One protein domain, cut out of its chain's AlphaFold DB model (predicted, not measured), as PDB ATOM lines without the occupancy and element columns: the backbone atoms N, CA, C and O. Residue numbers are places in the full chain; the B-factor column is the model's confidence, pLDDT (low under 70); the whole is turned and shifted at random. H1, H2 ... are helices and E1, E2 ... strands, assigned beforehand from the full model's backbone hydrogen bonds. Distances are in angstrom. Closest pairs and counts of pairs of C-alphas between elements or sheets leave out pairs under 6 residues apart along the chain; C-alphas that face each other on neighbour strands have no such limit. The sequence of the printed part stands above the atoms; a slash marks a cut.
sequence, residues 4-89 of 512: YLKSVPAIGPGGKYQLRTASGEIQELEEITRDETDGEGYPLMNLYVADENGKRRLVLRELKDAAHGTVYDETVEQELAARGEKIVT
ATOM      1  N   TYR A   4     212.872 168.756  78.779       83.56
ATOM      2  CA  TYR A   4     213.178 168.300  77.419       83.56
ATOM      3  C   TYR A   4     214.099 167.066  77.356       83.56
ATOM      4  O   TYR A   4     214.108 166.385  76.337       83.56
ATOM      5  N   LEU A   5     214.841 166.740  78.426       87.88
ATOM      6  CA  LEU A   5     215.669 165.525  78.498       87.88
ATOM      7  C   LEU A   5     214.952 164.347  79.164       87.88
ATOM      8  O   LEU A   5     215.408 163.214  79.039       87.88
ATOM      9  N   LYS A   6     213.844 164.566  79.884       90.75
ATOM     10  CA  LYS A   6     213.228 163.519  80.722       90.75
ATOM     11  C   LYS A   6     212.808 162.276  79.931       90.75
ATOM     12  O   LYS A   6     212.882 161.174  80.472       90.75
ATOM     13  N   SER A   7     212.389 162.440  78.679       91.12
ATOM     14  CA  SER A   7     211.980 161.346  77.785       91.12
ATOM     15  C   SER A   7     213.103 160.809  76.897       91.12
ATOM     16  O   SER A   7     212.901 159.817  76.202       91.12
ATOM     17  N   VAL A   8     214.279 161.435  76.907       92.00
ATOM     18  CA  VAL A   8     215.388 161.061  76.028       92.00
ATOM     19  C   VAL A   8     216.069 159.795  76.569       92.00
ATOM     20  O   VAL A   8     216.414 159.775  77.759       92.00
ATOM     21  N   PRO A   9     216.270 158.745  75.746       94.06
ATOM     22  CA  PRO A   9     217.011 157.548  76.130       94.06
ATOM     23  C   PRO A   9     218.386 157.897  76.706       94.06
ATOM     24  O   PRO A   9     219.152 158.650  76.107       94.06
ATOM     25  N   ALA A  10     218.696 157.359  77.881       93.06
ATOM     26  CA  ALA A  10     219.974 157.600  78.531       93.06
ATOM     27  C   ALA A  10     221.037 156.620  78.026       93.06
ATOM     28  O   ALA A  10     220.776 155.425  77.855       93.06
ATOM     29  N   ILE A  11     222.259 157.126  77.866       90.31
ATOM     30  CA  ILE A  11     223.443 156.304  77.632       90.31
ATOM     31  C   ILE A  11     224.042 155.952  78.997       90.31
ATOM     32  O   ILE A  11     224.522 156.818  79.728       90.31
ATOM     33  N   GLY A  12     223.978 154.671  79.349       87.06
ATOM     34  CA  GLY A  12     224.503 154.128  80.594       87.06
ATOM     35  C   GLY A  12     226.004 153.801  80.543       87.06
ATOM     36  O   GLY A  12     226.708 154.144  79.585       87.06
ATOM     37  N   PRO A  13     226.516 153.110  81.579       84.25
ATOM     38  CA  PRO A  13     227.899 152.645  81.636       84.25
ATOM     39  C   PRO A  13     228.317 151.886  80.371       84.25
ATOM     40  O   PRO A  13     227.535 151.136  79.796       84.25
ATOM     41  N   GLY A  14     229.556 152.096  79.921       84.94
ATOM     42  CA  GLY A  14     230.070 151.459  78.702       84.94
ATOM     43  C   GLY A  14     229.543 152.050  77.388       84.94
ATOM     44  O   GLY A  14     229.886 151.537  76.326       84.94
ATOM     45  N   GLY A  15     228.754 153.133  77.437       87.56
ATOM     46  CA  GLY A  15     228.249 153.800  76.236       87.56
ATOM     47  C   GLY A  15     227.069 153.068  75.595       87.56
ATOM     48  O   GLY A  15     226.964 153.038  74.373       87.56
ATOM     49  N   LYS A  16     226.221 152.421  76.404       91.12
ATOM     50  CA  LYS A  16     225.094 151.606  75.931       91.12
ATOM     51  C   LYS A  16     223.759 152.174  76.385       91.12
ATOM     52  O   LYS A  16     223.605 152.553  77.544       91.12
ATOM     53  N   TYR A  17     222.784 152.177  75.483       94.31
ATOM     54  CA  TYR A  17     221.386 152.374  75.853       94.31
ATOM     55  C   TYR A  17     220.883 151.180  76.666       94.31
ATOM     56  O   TYR A  17     221.425 150.076  76.578       94.31
ATOM     57  N   GLN A  18     219.851 151.406  77.471       95.81
ATOM     58  CA  GLN A  18     219.386 150.434  78.452       95.81
ATOM     59  C   GLN A  18     217.868 150.260  78.393       95.81
ATOM     60  O   GLN A  18     217.120 151.221  78.206       95.81
ATOM     61  N   LEU A  19     217.414 149.026  78.602       95.88
ATOM     62  CA  LEU A  19     216.013 148.661  78.773       95.88
ATOM     63  C   LEU A  19     215.784 148.178  80.199       95.88
ATOM     64  O   LEU A  19     216.525 147.333  80.693       95.88
ATOM     65  N   ARG A  20     214.729 148.676  80.839       95.94
ATOM     66  CA  ARG A  20     214.208 148.143  82.094       95.94
ATOM     67  C   ARG A  20     213.083 147.160  81.792       95.94
ATOM     68  O   ARG A  20     212.092 147.532  81.167       95.94
ATOM     69  N   THR A  21     213.236 145.917  82.232       94.31
ATOM     70  CA  THR A  21     212.221 144.868  82.064       94.31
ATOM     71  C   THR A  21     211.091 145.011  83.092       94.31
ATOM     72  O   THR A  21     211.211 145.761  84.066       94.31
ATOM     73  N   ALA A  22     210.014 144.237  82.933       92.56
ATOM     74  CA  ALA A  22     208.912 144.196  83.899       92.56
ATOM     75  C   ALA A  22     209.331 143.721  85.305       92.56
ATOM     76  O   ALA A  22     208.698 144.090  86.293       92.56
ATOM     77  N   SER A  23     210.403 142.926  85.416       92.62
ATOM     78  CA  SER A  23     210.983 142.522  86.706       92.62
ATOM     79  C   SER A  23     211.886 143.600  87.322       92.62
ATOM     80  O   SER A  23     212.328 143.448  88.460       92.62
ATOM     81  N   GLY A  24     212.155 144.689  86.593       92.00
ATOM     82  CA  GLY A  24     213.046 145.774  86.996       92.00
ATOM     83  C   GLY A  24     214.519 145.557  86.635       92.00
ATOM     84  O   GLY A  24     215.338 146.422  86.949       92.00
ATOM     85  N   GLU A  25     214.856 144.446  85.974       93.56
ATOM     86  CA  GLU A  25     216.204 144.159  85.476       93.56
ATOM     87  C   GLU A  25     216.599 145.135  84.362       93.56
ATOM     88  O   GLU A  25     215.755 145.565  83.575       93.56
ATOM     89  N   ILE A  26     217.885 145.487  84.299       94.12
ATOM     90  CA  ILE A  26     218.441 146.340  83.248       94.12
ATOM     91  C   ILE A  26     219.169 145.480  82.220       94.12
ATOM     92  O   ILE A  26     220.093 144.748  82.567       94.12
ATOM     93  N   GLN A  27     218.783 145.619  80.956       93.81
ATOM     94  CA  GLN A  27     219.411 144.958  79.817       93.81
ATOM     95  C   GLN A  27     220.057 145.994  78.897       93.81
ATOM     96  O   GLN A  27     219.481 147.053  78.637       93.81
ATOM     97  N   GLU A  28     221.258 145.693  78.409       94.69
ATOM     98  CA  GLU A  28     221.933 146.529  77.417       94.69
ATOM     99  C   GLU A  28     221.262 146.396  76.051       94.69
ATOM    100  O   GLU A  28     220.819 145.317  75.648       94.69
ATOM    101  N   LEU A  29     221.212 147.510  75.330       95.12
ATOM    102  CA  LEU A  29     220.651 147.583  73.995       95.12
ATOM    103  C   LEU A  29     221.747 147.705  72.941       95.12
ATOM    104  O   LEU A  29     222.774 148.365  73.125       95.12
ATOM    105  N   GLU A  30     221.495 147.076  71.802       93.25
ATOM    106  CA  GLU A  30     222.288 147.229  70.595       93.25
ATOM    107  C   GLU A  30     221.722 148.378  69.756       93.25
ATOM    108  O   GLU A  30     220.574 148.333  69.313       93.25
ATOM    109  N   GLU A  31     222.544 149.405  69.538       92.44
ATOM    110  CA  GLU A  31     222.247 150.507  68.626       92.44
ATOM    111  C   GLU A  31     222.610 150.115  67.191       92.44
ATOM    112  O   GLU A  31     223.740 149.706  66.912       92.44
ATOM    113  N   ILE A  32     221.653 150.264  66.274       91.69
ATOM    114  CA  ILE A  32     221.872 150.094  64.838       91.69
ATOM    115  C   ILE A  32     221.385 151.348  64.121       91.69
ATOM    116  O   ILE A  32     220.193 151.665  64.129       91.69
ATOM    117  N   THR A  33     222.312 152.041  63.467       89.44
ATOM    118  CA  THR A  33     222.014 153.180  62.598       89.44
ATOM    119  C   THR A  33     221.448 152.715  61.258       89.44
ATOM    120  O   THR A  33     221.803 151.651  60.746       89.44
ATOM    121  N   ARG A  34     220.535 153.504  60.693       90.31
ATOM    122  CA  ARG A  34     219.832 153.225  59.437       90.31
ATOM    123  C   ARG A  34     220.287 154.180  58.339       90.31
ATOM    124  O   ARG A  34     220.719 155.291  58.620       90.31
ATOM    125  N   ASP A  35     220.114 153.762  57.087       88.00
ATOM    126  CA  ASP A  35     220.427 154.593  55.912       88.00
ATOM    127  C   ASP A  35     219.488 155.809  55.774       88.00
ATOM    128  O   ASP A  35     219.811 156.792  55.108       88.00
ATOM    129  N   GLU A  36     218.309 155.744  56.397       89.69
ATOM    130  CA  GLU A  36     217.365 156.858  56.486       89.69
ATOM    131  C   GLU A  36     217.923 157.970  57.383       89.69
ATOM    132  O   GLU A  36     218.423 157.696  58.473       89.69
ATOM    133  N   THR A  37     217.773 159.227  56.960       85.75
ATOM    134  CA  THR A  37     218.244 160.395  57.712       85.75
ATOM    135  C   THR A  37     217.118 161.356  58.095       85.75
ATOM    136  O   THR A  37     216.052 161.388  57.468       85.75
ATOM    137  N   ASP A  38     217.356 162.163  59.127       81.81
ATOM    138  CA  ASP A  38     216.464 163.246  59.545       81.81
ATOM    139  C   ASP A  38     216.488 164.457  58.577       81.81
ATOM    140  O   ASP A  38     216.809 164.338  57.389       81.81
ATOM    141  N   GLY A  39     216.026 165.628  59.027       74.75
ATOM    142  CA  GLY A  39     216.041 166.865  58.231       74.75
ATOM    143  C   GLY A  39     217.439 167.455  58.003       74.75
ATOM    144  O   GLY A  39     217.658 168.109  56.987       74.75
ATOM    145  N   GLU A  40     218.383 167.172  58.900       74.62
ATOM    146  CA  GLU A  40     219.747 167.717  58.924       74.62
ATOM    147  C   GLU A  40     220.788 166.708  58.393       74.62
ATOM    148  O   GLU A  40     221.991 166.984  58.336       74.62
ATOM    149  N   GLY A  41     220.321 165.531  57.965       78.94
ATOM    150  CA  GLY A  41     221.138 164.478  57.378       78.94
ATOM    151  C   GLY A  41     221.783 163.544  58.404       78.94
ATOM    152  O   GLY A  41     222.730 162.844  58.041       78.94
ATOM    153  N   TYR A  42     221.311 163.518  59.655       79.38
ATOM    154  CA  TYR A  42     221.770 162.535  60.637       79.38
ATOM    155  C   TYR A  42     221.061 161.192  60.429       79.38
ATOM    156  O   TYR A  42     219.838 161.182  60.270       79.38
ATOM    157  N   PRO A  43     221.793 160.065  60.443       85.31
ATOM    158  CA  PRO A  43     221.200 158.733  60.391       85.31
ATOM    159  C   PRO A  43     220.229 158.487  61.551       85.31
ATOM    160  O   PRO A  43     220.554 158.760  62.707       85.31
ATOM    161  N   LEU A  44     219.054 157.940  61.246       90.06
ATOM    162  CA  LEU A  44     218.085 157.502  62.250       90.06
ATOM    163  C   LEU A  44     218.551 156.194  62.893       90.06
ATOM    164  O   LEU A  44     219.122 155.341  62.212       90.06
ATOM    165  N   MET A  45     218.256 155.981  64.174       92.31
ATOM    166  CA  MET A  45     218.636 154.753  64.877       92.31
ATOM    167  C   MET A  45     217.453 153.855  65.248       92.31
ATOM    168  O   MET A  45     216.311 154.293  65.415       92.31
ATOM    169  N   ASN A  46     217.767 152.573  65.404       95.06
ATOM    170  CA  ASN A  46     216.939 151.579  66.069       95.06
ATOM    171  C   ASN A  46     217.704 151.011  67.266       95.06
ATOM    172  O   ASN A  46     218.908 150.761  67.169       95.06
ATOM    173  N   LEU A  47     216.988 150.729  68.352       95.88
ATOM    174  CA  LEU A  47     217.528 149.985  69.486       95.88
ATOM    175  C   LEU A  47     216.926 148.587  69.536       95.88
ATOM    176  O   LEU A  47     215.708 148.414  69.410       95.88
ATOM    177  N   TYR A  48     217.788 147.601  69.755       95.88
ATOM    178  CA  TYR A  48     217.412 146.200  69.862       95.88
ATOM    179  C   TYR A  48     217.834 145.611  71.199       95.88
ATOM    180  O   TYR A  48     218.925 145.883  71.691       95.88
ATOM    181  N   VAL A  49     216.992 144.739  71.743       94.50
ATOM    182  CA  VAL A  49     217.356 143.833  72.834       94.50
ATOM    183  C   VAL A  49     217.530 142.426  72.264       94.50
ATOM    184  O   VAL A  49     216.752 142.001  71.402       94.50
ATOM    185  N   ALA A  50     218.562 141.710  72.704       89.12
ATOM    186  CA  ALA A  50     218.729 140.300  72.369       89.12
ATOM    187  C   ALA A  50     217.820 139.453  73.270       89.12
ATOM    188  O   ALA A  50     217.824 139.629  74.486       89.12
ATOM    189  N   ASP A  51     217.034 138.548  72.686       79.19
ATOM    190  CA  ASP A  51     216.338 137.528  73.472       79.19
ATOM    191  C   ASP A  51     217.285 136.389  73.898       79.19
ATOM    192  O   ASP A  51     218.445 136.330  73.482       79.19
ATOM    193  N   GLU A  52     216.790 135.464  74.724       72.88
ATOM    194  CA  GLU A  52     217.556 134.316  75.244       72.88
ATOM    195  C   GLU A  52     218.136 133.405  74.142       72.88
ATOM    196  O   GLU A  52     219.077 132.653  74.390       72.88
ATOM    197  N   ASN A  53     217.611 133.488  72.914       76.00
ATOM    198  CA  ASN A  53     218.079 132.735  71.750       76.00
ATOM    199  C   ASN A  53     218.985 133.573  70.826       76.00
ATOM    200  O   ASN A  53     219.331 133.127  69.730       76.00
ATOM    201  N   GLY A  54     219.353 134.792  71.234       76.31
ATOM    202  CA  GLY A  54     220.173 135.726  70.461       76.31
ATOM    203  C   GLY A  54     219.435 136.412  69.309       76.31
ATOM    204  O   GLY A  54     220.069 137.063  68.475       76.31
ATOM    205  N   LYS A  55     218.105 136.291  69.220       87.56
ATOM    206  CA  LYS A  55     217.318 136.984  68.199       87.56
ATOM    207  C   LYS A  55     217.076 138.425  68.638       87.56
ATOM    208  O   LYS A  55     216.654 138.706  69.757       87.56
ATOM    209  N   ARG A  56     217.325 139.354  67.715       92.44
ATOM    210  CA  ARG A  56     217.099 140.786  67.930       92.44
ATOM    211  C   ARG A  56     215.608 141.100  67.966       92.44
ATOM    212  O   ARG A  56     214.877 140.772  67.025       92.44
ATOM    213  N   ARG A  57     215.179 141.808  69.005       93.81
ATOM    214  CA  ARG A  57     213.844 142.399  69.126       93.81
ATOM    215  C   ARG A  57     213.957 143.916  69.166       93.81
ATOM    216  O   ARG A  57     214.718 144.450  69.962       93.81
ATOM    217  N   LEU A  58     213.207 144.589  68.298       95.69
ATOM    218  CA  LEU A  58     213.152 146.048  68.235       95.69
ATOM    219  C   LEU A  58     212.431 146.591  69.476       95.69
ATOM    220  O   LEU A  58     211.358 146.095  69.813       95.69
ATOM    221  N   VAL A  59     213.020 147.584  70.140       95.88
ATOM    222  CA  VAL A  59     212.451 148.214  71.350       95.88
ATOM    223  C   VAL A  59     212.365 149.735  71.266       95.88
ATOM    224  O   VAL A  59     211.644 150.349  72.043       95.88
ATOM    225  N   LEU A  60     213.071 150.348  70.315       96.19
ATOM    226  CA  LEU A  60     212.910 151.755  69.964       96.19
ATOM    227  C   LEU A  60     213.223 151.932  68.484       96.19
ATOM    228  O   LEU A  60     214.188 151.358  67.975       96.19
ATOM    229  N   ARG A  61     212.421 152.750  67.809       95.56
ATOM    230  CA  ARG A  61     212.637 153.147  66.420       95.56
ATOM    231  C   ARG A  61     212.437 154.642  66.287       95.56
ATOM    232  O   ARG A  61     211.378 155.152  66.634       95.56
ATOM    233  N   GLU A  62     213.436 155.320  65.745       94.00
ATOM    234  CA  GLU A  62     213.297 156.720  65.363       94.00
ATOM    235  C   GLU A  62     212.594 156.844  64.022       94.00
ATOM    236  O   GLU A  62     212.851 156.065  63.110       94.00
ATOM    237  N   LEU A  63     211.752 157.853  63.869       91.56
ATOM    238  CA  LEU A  63     211.112 158.225  62.617       91.56
ATOM    239  C   LEU A  63     211.442 159.682  62.313       91.56
ATOM    240  O   LEU A  63     211.570 160.503  63.220       91.56
ATOM    241  N   LYS A  64     211.573 160.005  61.026       88.38
ATOM    242  CA  LYS A  64     211.739 161.385  60.576       88.38
ATOM    243  C   LYS A  64     210.450 162.159  60.830       88.38
ATOM    244  O   LYS A  64     209.384 161.713  60.412       88.38
ATOM    245  N   ASP A  65     210.573 163.341  61.421       84.62
ATOM    246  CA  ASP A  65     209.461 164.267  61.591       84.62
ATOM    247  C   ASP A  65     209.836 165.666  61.102       84.62
ATOM    248  O   ASP A  65     210.917 166.179  61.384       84.62
ATOM    249  N   ALA A  66     208.936 166.295  60.347       75.00
ATOM    250  CA  ALA A  66     209.204 167.599  59.745       75.00
ATOM    251  C   ALA A  66     209.180 168.746  60.770       75.00
ATOM    252  O   ALA A  66     209.814 169.771  60.532       75.00
ATOM    253  N   ALA A  67     208.460 168.588  61.887       70.88
ATOM    254  CA  ALA A  67     208.313 169.626  62.905       70.88
ATOM    255  C   ALA A  67     209.352 169.501  64.031       70.88
ATOM    256  O   ALA A  67     209.878 170.505  64.503       70.88
ATOM    257  N   HIS A  68     209.684 168.277  64.435       65.56
ATOM    258  CA  HIS A  68     210.515 167.983  65.605       65.56
ATOM    259  C   HIS A  68     211.857 167.326  65.244       65.56
ATOM    260  O   HIS A  68     212.639 166.993  66.133       65.56
ATOM    261  N   GLY A  69     212.155 167.153  63.951       74.81
ATOM    262  CA  GLY A  69     213.358 166.485  63.445       74.81
ATOM    263  C   GLY A  69     213.226 164.962  63.489       74.81
ATOM    264  O   GLY A  69     213.202 164.307  62.443       74.81
ATOM    265  N   THR A  70     213.079 164.404  64.692       82.12
ATOM    266  CA  THR A  70     212.803 162.977  64.908       82.12
ATOM    267  C   THR A  70     211.698 162.767  65.941       82.12
ATOM    268  O   THR A  70     211.491 163.597  66.824       82.12
ATOM    269  N   VAL A  71     210.973 161.653  65.830       89.00
ATOM    270  CA  VAL A  71     209.999 161.141  66.816       89.00
ATOM    271  C   VAL A  71     210.219 159.640  67.025       89.00
ATOM    272  O   VAL A  71     210.986 159.029  66.282       89.00
ATOM    273  N   TYR A  72     209.592 159.045  68.038       92.38
ATOM    274  CA  TYR A  72     209.642 157.597  68.257       92.38
ATOM    275  C   TYR A  72     208.396 156.925  67.668       92.38
ATOM    276  O   TYR A  72     207.322 157.522  67.641       92.38
ATOM    277  N   ASP A  73     208.554 155.714  67.130       94.69
ATOM    278  CA  ASP A  73     207.452 154.930  66.564       94.69
ATOM    279  C   ASP A  73     206.470 154.501  67.665       94.69
ATOM    280  O   ASP A  73     206.779 153.627  68.481       94.69
ATOM    281  N   GLU A  74     205.274 155.097  67.659       94.00
ATOM    282  CA  GLU A  74     204.227 154.855  68.659       94.00
ATOM    283  C   GLU A  74     203.834 153.375  68.767       94.00
ATOM    284  O   GLU A  74     203.487 152.907  69.851       94.00
ATOM    285  N   THR A  75     203.907 152.614  67.669       95.75
ATOM    286  CA  THR A  75     203.565 151.183  67.682       95.75
ATOM    287  C   THR A  75     204.573 150.412  68.527       95.75
ATOM    288  O   THR A  75     204.197 149.589  69.359       95.75
ATOM    289  N   VAL A  76     205.862 150.719  68.357       95.50
ATOM    290  CA  VAL A  76     206.948 150.092  69.121       95.50
ATOM    291  C   VAL A  76     206.861 150.492  70.595       95.50
ATOM    292  O   VAL A  76     207.012 149.635  71.465       95.50
ATOM    293  N   GLU A  77     206.559 151.759  70.894       94.06
ATOM    294  CA  GLU A  77     206.366 152.225  72.274       94.06
ATOM    295  C   GLU A  77     205.184 151.527  72.963       94.06
ATOM    296  O   GLU A  77     205.302 151.102  74.115       94.06
ATOM    297  N   GLN A  78     204.062 151.345  72.258       94.44
ATOM    298  CA  GLN A  78     202.892 150.630  72.776       94.44
ATOM    299  C   GLN A  78     203.181 149.145  73.020       94.44
ATOM    300  O   GLN A  78     202.783 148.606  74.055       94.44
ATOM    301  N   GLU A  79     203.897 148.476  72.111       94.50
ATOM    302  CA  GLU A  79     204.316 147.081  72.291       94.50
ATOM    303  C   GLU A  79     205.261 146.905  73.486       94.50
ATOM    304  O   GLU A  79     205.156 145.914  74.217       94.50
ATOM    305  N   LEU A  80     206.168 147.863  73.697       94.25
ATOM    306  CA  LEU A  80     207.078 147.886  74.838       94.25
ATOM    307  C   LEU A  80     206.302 148.054  76.152       94.25
ATOM    308  O   LEU A  80     206.450 147.252  77.079       94.25
ATOM    309  N   ALA A  81     205.396 149.034  76.190       93.25
ATOM    310  CA  ALA A  81     204.549 149.313  77.343       93.25
ATOM    311  C   ALA A  81     203.619 148.135  77.684       93.25
ATOM    312  O   ALA A  81     203.459 147.800  78.858       93.25
ATOM    313  N   ALA A  82     203.060 147.448  76.681       95.00
ATOM    314  CA  ALA A  82     202.210 146.268  76.872       95.00
ATOM    315  C   ALA A  82     202.941 145.096  77.552       95.00
ATOM    316  O   ALA A  82     202.305 144.244  78.172       95.00
ATOM    317  N   ARG A  83     204.275 145.056  77.465       93.69
ATOM    318  CA  ARG A  83     205.127 144.065  78.139       93.69
ATOM    319  C   ARG A  83     205.579 144.508  79.530       93.69
ATOM    320  O   ARG A  83     206.261 143.741  80.203       93.69
ATOM    321  N   GLY A  84     205.221 145.718  79.960       94.06
ATOM    322  CA  GLY A  84     205.731 146.321  81.191       94.06
ATOM    323  C   GLY A  84     207.215 146.683  81.112       94.06
ATOM    324  O   GLY A  84     207.871 146.798  82.142       94.06
ATOM    325  N   GLU A  85     207.755 146.824  79.902       95.38
ATOM    326  CA  GLU A  85     209.145 147.200  79.661       95.38
ATOM    327  C   GLU A  85     209.235 148.702  79.362       95.38
ATOM    328  O   GLU A  85     208.281 149.319  78.884       95.38
ATOM    329  N   LYS A  86     210.389 149.312  79.641       95.56
ATOM    330  CA  LYS A  86     210.610 150.744  79.416       95.56
ATOM    331  C   LYS A  86     212.064 151.018  79.051       95.56
ATOM    332  O   LYS A  86     212.967 150.516  79.715       95.56
ATOM    333  N   ILE A  87     212.302 151.856  78.044       96.88
ATOM    334  CA  ILE A  87     213.640 152.411  77.795       96.88
ATOM    335  C   ILE A  87     214.055 153.262  79.000       96.88
ATOM    336  O   ILE A  87     213.269 154.076  79.486       96.88
ATOM    337  N   VAL A  88     215.279 153.068  79.490       95.75
ATOM    338  CA  VAL A  88     215.834 153.915  80.550       95.75
ATOM    339  C   VAL A  88     216.113 155.296  79.965       95.75
ATOM    340  O   VAL A  88     216.835 155.421  78.974       95.75
ATOM    341  N   THR A  89     215.551 156.337  80.571       95.31
ATOM    342  CA  THR A  89     215.698 157.724  80.107       95.31
ATOM    343  C   THR A  89     216.503 158.565  81.090       95.31
ATOM    344  O   THR A  89     216.686 158.189  82.248       95.31
TER     345      THR A  89
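AT A GLANCE: This is residues 4 to 89 of the 512 residues of the protein "Anaerobic ribonucleoside-triphosphate reductase" of bacterium ADurb.Bin478 (UniProt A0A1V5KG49). A long, strongly twisted four-stranded sheet, E3 to E6, is partly face to face with the small hairpin E1 and E2, a lopsided sandwich with strands crossed at 60 degrees; helix H1 packs on E5. The larger sheet is a meander, each strand the antiparallel neighbour of the one before, in the order E3, E4, E5, E6. The printed part has 86 residues, with six named strands followed by one named helix, and is mostly strand. It is compact, with a radius of gyration of the C-alphas of 13.1 A and spans of 37 by 25 by 24 A.

IN THESE COORDINATES: After residues 4 to 15, which hold no named element, E1 covers residues 16 to 20, beginning at C-alpha 16 (225.094, 151.606, 75.931). E2 is residues 26 to 28, E3 30 to 37, E4 43 to 50 over 22.1 A, E5 56 to 65 over 25.5 A, and E6 69 to 72. H1, residues 74 to 82, ends at C-alpha 82 (202.210, 146.268, 76.872).

HOW THE PARTS SIT: In the hairpin E1 and E2, N 19 and O 27 are 2.9 A apart. E2 runs on into E3 at 55 degrees. Between the neighbour strands E3 and E4, N 32 and O 46 are within hydrogen-bond range at 2.9 A. E5 bends by 56 degrees at residue 59; its pairing is staggered, with E4 over residues 56 to 61, N 57 and O 49 at 2.9 A, and with E6 over 62 to 65, N 63 and O 71 at 2.8 A. H1 is on this sheet; its closest C-alphas to E5 are those of Val 76 and Val 59, 6.2 A. Every O i to N i+4 pair in H1 is within hydrogen-bond range. Residues 86 to 87 pair antiparallel with 19 to 20 of E1.

THE WHOLE: The farthest C-alphas, Asn 53 and Ala 67, are 39.2 A apart. The printed part has no cut, and its links between named elements are tight. Mean pLDDT of the printed part is 89.7; residue 68 is under 70.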